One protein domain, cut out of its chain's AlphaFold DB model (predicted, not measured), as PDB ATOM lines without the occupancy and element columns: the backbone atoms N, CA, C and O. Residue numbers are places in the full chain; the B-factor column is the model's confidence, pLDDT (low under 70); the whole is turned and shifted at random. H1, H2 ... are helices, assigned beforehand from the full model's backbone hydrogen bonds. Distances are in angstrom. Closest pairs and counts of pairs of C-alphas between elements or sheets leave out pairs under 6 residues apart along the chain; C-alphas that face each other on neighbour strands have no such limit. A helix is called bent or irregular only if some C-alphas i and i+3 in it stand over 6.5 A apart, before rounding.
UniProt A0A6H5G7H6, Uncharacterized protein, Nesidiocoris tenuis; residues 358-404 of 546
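Overview. This is residues 358 to 404 of the 546 residues of an uncharacterized protein of Nesidiocoris tenuis (UniProt A0A6H5G7H6). Two long straight helices, H1 and then H2, meet at their ends and make a wide V, with the tight link between them at the corner and a short tail after the far end of H2. The two arms diverge from that corner, and most of each stands free, with the space between them empty. The printed part has 47 residues with two named helices and no named strand, and its class is all helix. It is extended, with a radius of gyration of the C-alphas of 14.9 A, and flat, spanning 40 by 29 by 10 A.

Along the chain. H1 covers residues 358 to 378 and measures 30.4 A from C-alpha 358 at (122.062, 156.016, 124.652) to C-alpha 378 at (127.503, 128.331, 135.864). Asn 379 alone lies between the helices. H2 covers residues 380 to 399 and measures 28.6 A, from C-alpha 380 at (124.093, 125.034, 140.096) to C-alpha 399 at (96.501, 132.344, 141.524). Residues 400 to 404 follow it, in no named element.

Arrangement. H1 and H2 touch only at the corner by their link, with 4 pairs of C-alphas within 8 A. The closest C-alphas of the two helices are those of Ile 376 and Tyr 383, 5.3 A apart. H1 touches H2 with residues 376 to 377 alone, and H2 touches H1 with residues 382 to 386 alone. Their lines are only just about perpendicular, at 73 degrees, and their centres are 21.1 A apart. In H1 and H2 every O i to N i+4 pair is within hydrogen-bond range. Neither helix is bent.

Size, cuts and confidence. The two C-alphas farthest apart are those of Glu 360 and Lys 404, at 40.0 A. The printed part has no cut, and the link from H1 to H2 is tight. The mean pLDDT of the printed part is 94.2, and no printed residue is under 70.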
ATOM      1  N   ARG A 358     123.179 156.887 124.243       89.69
ATOM      2  CA  ARG A 358     122.062 156.016 124.652       89.69
ATOM      3  C   ARG A 358     122.268 154.568 124.185       89.69
ATOM      4  O   ARG A 358     121.825 153.639 124.861       89.69
ATOM      5  N   GLU A 359     122.921 154.388 123.041       90.75
ATOM      6  CA  GLU A 359     123.220 153.080 122.466       90.75
ATOM      7  C   GLU A 359     124.291 152.328 123.253       90.75
ATOM      8  O   GLU A 359     124.111 151.141 123.520       90.75
ATOM      9  N   GLU A 360     125.351 153.007 123.694       91.25
ATOM     10  CA  GLU A 360     126.372 152.424 124.573       91.25
ATOM     11  C   GLU A 360     125.766 151.954 125.889       91.25
ATOM     12  O   GLU A 360     125.934 150.792 126.253       91.25
ATOM     13  N   LYS A 361     124.940 152.790 126.533       93.62
ATOM     14  CA  LYS A 361     124.241 152.406 127.771       93.62
ATOM     15  C   LYS A 361     123.342 151.185 127.575       93.62
ATOM     16  O   LYS A 361     123.204 150.352 128.469       93.62
ATOM     17  N   LEU A 362     122.698 151.060 126.412       94.19
ATOM     18  CA  LEU A 362     121.889 149.885 126.078       94.19
ATOM     19  C   LEU A 362     122.751 148.645 125.816       94.19
ATOM     20  O   LEU A 362     122.379 147.557 126.259       94.19
ATOM     21  N   LYS A 363     123.886 148.787 125.122       94.62
ATOM     22  CA  LYS A 363     124.845 147.696 124.890       94.62
ATOM     23  C   LYS A 363     125.428 147.194 126.210       94.62
ATOM     24  O   LYS A 363     125.451 145.988 126.436       94.62
ATOM     25  N   GLU A 364     125.817 148.097 127.100       95.50
ATOM     26  CA  GLU A 364     126.361 147.764 128.415       95.50
ATOM     27  C   GLU A 364     125.328 147.051 129.294       95.50
ATOM     28  O   GLU A 364     125.618 145.988 129.838       95.50
ATOM     29  N   LYS A 365     124.075 147.530 129.327       96.06
ATOM     30  CA  LYS A 365     122.980 146.830 130.024       96.06
ATOM     31  C   LYS A 365     122.742 145.416 129.490       96.06
ATOM     32  O   LYS A 365     122.501 144.506 130.278       96.06
ATOM     33  N   ARG A 366     122.814 145.212 128.169       96.25
ATOM     34  CA  ARG A 366     122.687 143.873 127.563       96.25
ATOM     35  C   ARG A 366     123.849 142.962 127.964       96.25
ATOM     36  O   ARG A 366     123.594 141.821 128.331       96.25
ATOM     37  N   LYS A 367     125.086 143.470 127.949       96.25
ATOM     38  CA  LYS A 367     126.281 142.725 128.383       96.25
ATOM     39  C   LYS A 367     126.223 142.371 129.873       96.25
ATOM     40  O   LYS A 367     126.522 141.241 130.243       96.25
ATOM     41  N   ALA A 368     125.793 143.299 130.727       95.56
ATOM     42  CA  ALA A 368     125.639 143.057 132.161       95.56
ATOM     43  C   ALA A 368     124.579 141.980 132.454       95.56
ATOM     44  O   ALA A 368     124.803 141.091 133.275       95.56
ATOM     45  N   GLU A 369     123.451 142.015 131.742       94.88
ATOM     46  CA  GLU A 369     122.399 140.997 131.841       94.88
ATOM     47  C   GLU A 369     122.866 139.631 131.309       94.88
ATOM     48  O   GLU A 369     122.550 138.606 131.910       94.88
ATOM     49  N   GLN A 370     123.655 139.590 130.227       95.25
ATOM     50  CA  GLN A 370     124.279 138.353 129.736       95.25
ATOM     51  C   GLN A 370     125.212 137.742 130.784       95.25
ATOM     52  O   GLN A 370     124.999 136.597 131.172       95.25
ATOM     53  N   ARG A 371     126.141 138.529 131.343       96.12
ATOM     54  CA  ARG A 371     127.043 138.078 132.417       96.12
ATOM     55  C   ARG A 371     126.289 137.597 133.654       96.12
ATOM     56  O   ARG A 371     126.719 136.672 134.333       96.12
ATOM     57  N   ARG A 372     125.160 138.228 133.992       96.06
ATOM     58  CA  ARG A 372     124.291 137.763 135.083       96.06
ATOM     59  C   ARG A 372     123.696 136.387 134.777       96.06
ATOM     60  O   ARG A 372     123.706 135.528 135.647       96.06
ATOM     61  N   ARG A 373     123.179 136.179 133.564       93.44
ATOM     62  CA  ARG A 373     122.603 134.889 133.148       93.44
ATOM     63  C   ARG A 373     123.648 133.790 133.067       93.44
ATOM     64  O   ARG A 373     123.337 132.663 133.421       93.44
ATOM     65  N   GLU A 374     124.849 134.123 132.610       94.62
ATOM     66  CA  GLU A 374     125.987 133.208 132.610       94.62
ATOM     67  C   GLU A 374     126.324 132.803 134.038       94.62
ATOM     68  O   GLU A 374     126.235 131.620 134.315       94.62
ATOM     69  N   ARG A 375     126.533 133.747 134.970       96.50
ATOM     70  CA  ARG A 375     126.787 133.433 136.393       96.50
ATOM     71  C   ARG A 375     125.744 132.495 137.008       96.50
ATOM     72  O   ARG A 375     126.113 131.472 137.572       96.50
ATOM     73  N   ILE A 376     124.459 132.797 136.805       95.00
ATOM     74  CA  ILE A 376     123.356 131.949 137.289       95.00
ATOM     75  C   ILE A 376     123.384 130.565 136.626       95.00
ATOM     76  O   ILE A 376     122.956 129.593 137.228       95.00
ATOM     77  N   ARG A 377     123.846 130.455 135.375       94.31
ATOM     78  CA  ARG A 377     123.944 129.177 134.660       94.31
ATOM     79  C   ARG A 377     125.158 128.360 135.104       94.31
ATOM     80  O   ARG A 377     125.064 127.139 135.097       94.31
ATOM     81  N   THR A 378     126.273 129.009 135.438       97.44
ATOM     82  CA  THR A 378     127.503 128.331 135.864       97.44
ATOM     83  C   THR A 378     127.393 127.790 137.286       97.44
ATOM     84  O   THR A 378     127.940 126.728 137.558       97.44
ATOM     85  N   ASN A 379     126.687 128.488 138.186       96.62
ATOM     86  CA  ASN A 379     126.496 128.037 139.565       96.62
ATOM     87  C   ASN A 379     125.193 127.211 139.709       96.62
ATOM     88  O   ASN A 379     124.100 127.772 139.570       96.62
ATOM     89  N   PRO A 380     125.271 125.897 140.005       95.81
ATOM     90  CA  PRO A 380     124.093 125.034 140.096       95.81
ATOM     91  C   PRO A 380     123.123 125.439 141.219       95.81
ATOM     92  O   PRO A 380     121.910 125.335 141.025       95.81
ATOM     93  N   GLU A 381     123.615 125.953 142.348       96.75
ATOM     94  CA  GLU A 381     122.767 126.377 143.472       96.75
ATOM     95  C   GLU A 381     121.965 127.640 143.136       96.75
ATOM     96  O   GLU A 381     120.757 127.717 143.379       96.75
ATOM     97  N   GLU A 382     122.609 128.633 142.513       95.44
ATOM     98  CA  GLU A 382     121.921 129.841 142.040       95.44
ATOM     99  C   GLU A 382     120.887 129.509 140.960       95.44
ATOM    100  O   GLU A 382     119.809 130.110 140.919       95.44
ATOM    101  N   TYR A 383     121.183 128.532 140.100       95.75
ATOM    102  CA  TYR A 383     120.253 128.072 139.078       95.75
ATOM    103  C   TYR A 383     119.003 127.412 139.674       95.75
ATOM    104  O   TYR A 383     117.889 127.648 139.191       95.75
ATOM    105  N   GLN A 384     119.164 126.608 140.731       97.00
ATOM    106  CA  GLN A 384     118.043 125.998 141.451       97.00
ATOM    107  C   GLN A 384     117.175 127.062 142.132       97.00
ATOM    108  O   GLN A 384     115.975 127.120 141.851       97.00
ATOM    109  N   LYS A 385     117.782 127.992 142.882       97.00
ATOM    110  CA  LYS A 385     117.072 129.140 143.484       97.00
ATOM    111  C   LYS A 385     116.335 129.973 142.430       97.00
ATOM    112  O   LYS A 385     115.193 130.393 142.626       97.00
ATOM    113  N   TYR A 386     116.948 130.186 141.263       95.06
ATOM    114  CA  TYR A 386     116.297 130.863 140.143       95.06
ATOM    115  C   TYR A 386     115.065 130.092 139.644       95.06
ATOM    116  O   TYR A 386     114.000 130.697 139.487       95.06
ATOM    117  N   LYS A 387     115.170 128.769 139.444       96.94
ATOM    118  CA  LYS A 387     114.043 127.907 139.044       96.94
ATOM    119  C   LYS A 387     112.906 127.920 140.065       96.94
ATOM    120  O   LYS A 387     111.748 127.999 139.658       96.94
ATOM    121  N   GLU A 388     113.209 127.870 141.356       97.38
ATOM    122  CA  GLU A 388     112.215 127.960 142.432       97.38
ATOM    123  C   GLU A 388     111.498 129.310 142.409       97.38
ATOM    124  O   GLU A 388     110.270 129.358 142.350       97.38
ATOM    125  N   SER A 389     112.245 130.412 142.289       96.50
ATOM    126  CA  SER A 389     111.654 131.750 142.175       96.50
ATOM    127  C   SER A 389     110.773 131.918 140.922       96.50
ATOM    128  O   SER A 389     109.753 132.613 140.952       96.50
ATOM    129  N   GLU A 390     111.123 131.271 139.804       95.75
ATOM    130  CA  GLU A 390     110.298 131.211 138.589       95.75
ATOM    131  C   GLU A 390     109.023 130.386 138.814       95.75
ATOM    132  O   GLU A 390     107.941 130.829 138.414       95.75
ATOM    133  N   ARG A 391     109.117 129.236 139.500       95.44
ATOM    134  CA  ARG A 391     107.958 128.410 139.885       95.44
ATOM    135  C   ARG A 391     107.005 129.186 140.792       95.44
ATOM    136  O   ARG A 391     105.807 129.218 140.514       95.44
ATOM    137  N   GLU A 392     107.514 129.886 141.800       96.50
ATOM    138  CA  GLU A 392     106.702 130.742 142.669       96.50
ATOM    139  C   GLU A 392     106.031 131.881 141.897       96.50
ATOM    140  O   GLU A 392     104.839 132.145 142.064       96.50
ATOM    141  N   ARG A 393     106.769 132.570 141.015       96.19
ATOM    142  CA  ARG A 393     106.194 133.623 140.159       96.19
ATOM    143  C   ARG A 393     105.100 133.067 139.262       96.19
ATOM    144  O   ARG A 393     104.084 133.736 139.058       96.19
ATOM    145  N   TYR A 394     105.295 131.866 138.726       91.69
ATOM    146  CA  TYR A 394     104.289 131.176 137.935       91.69
ATOM    147  C   TYR A 394     103.046 130.856 138.775       91.69
ATOM    148  O   TYR A 394     101.943 131.210 138.364       91.69
ATOM    149  N   GLN A 395     103.201 130.291 139.975       93.19
ATOM    150  CA  GLN A 395     102.089 130.012 140.887       93.19
ATOM    151  C   GLN A 395     101.342 131.287 141.300       93.19
ATOM    152  O   GLN A 395     100.121 131.339 141.179       93.19
ATOM    153  N   LYS A 396     102.053 132.361 141.666       94.88
ATOM    154  CA  LYS A 396     101.452 133.669 141.989       94.88
ATOM    155  C   LYS A 396     100.656 134.232 140.813       94.88
ATOM    156  O   LYS A 396      99.572 134.780 140.995       94.88
ATOM    157  N   ARG A 397     101.162 134.105 139.581       93.06
ATOM    158  CA  ARG A 397     100.428 134.553 138.388       93.06
ATOM    159  C   ARG A 397      99.239 133.644 138.048       93.06
ATOM    160  O   ARG A 397      98.232 134.165 137.570       93.06
ATOM    161  N   LYS A 398      99.340 132.336 138.327       90.69
ATOM    162  CA  LYS A 398      98.240 131.363 138.222       90.69
ATOM    163  C   LYS A 398      97.118 131.720 139.199       90.69
ATOM    164  O   LYS A 398      95.984 131.876 138.766       90.69
ATOM    165  N   GLN A 399      97.446 131.936 140.476       90.88
ATOM    166  CA  GLN A 399      96.501 132.344 141.524       90.88
ATOM    167  C   GLN A 399      95.820 133.678 141.195       90.88
ATOM    168  O   GLN A 399      94.611 133.805 141.333       90.88
ATOM    169  N   LYS A 400      96.570 134.658 140.672       94.00
ATOM    170  CA  LYS A 400      96.019 135.953 140.234       94.00
ATOM    171  C   LYS A 400      95.194 135.886 138.938       94.00
ATOM    172  O   LYS A 400      94.701 136.916 138.489       94.00
ATOM    173  N   GLY A 401      95.086 134.723 138.289       89.75
ATOM    174  CA  GLY A 401      94.308 134.557 137.059       89.75
ATOM    175  C   GLY A 401      94.895 135.256 135.827       89.75
ATOM    176  O   GLY A 401      94.187 135.456 134.840       89.75
ATOM    177  N   TYR A 402      96.188 135.616 135.834       88.12
ATOM    178  CA  TYR A 402      96.837 136.240 134.666       88.12
ATOM    179  C   TYR A 402      96.907 135.304 133.454       88.12
ATOM    180  O   TYR A 402      97.066 135.761 132.322       88.12
ATOM    181  N   PHE A 403      96.807 133.997 133.681       82.88
ATOM    182  CA  PHE A 403      96.697 132.996 132.634       82.88
ATOM    183  C   PHE A 403      95.767 131.874 133.077       82.88
ATOM    184  O   PHE A 403      95.930 131.307 134.152       82.88
ATOM    185  N   LYS A 404      94.817 131.531 132.205       85.88
ATOM    186  CA  LYS A 404      93.965 130.354 132.372       85.88
ATOM    187  C   LYS A 404      94.777 129.105 132.029       85.88
ATOM    188  O   LYS A 404      95.425 129.052 130.968       85.88
TER     189      LYS A 404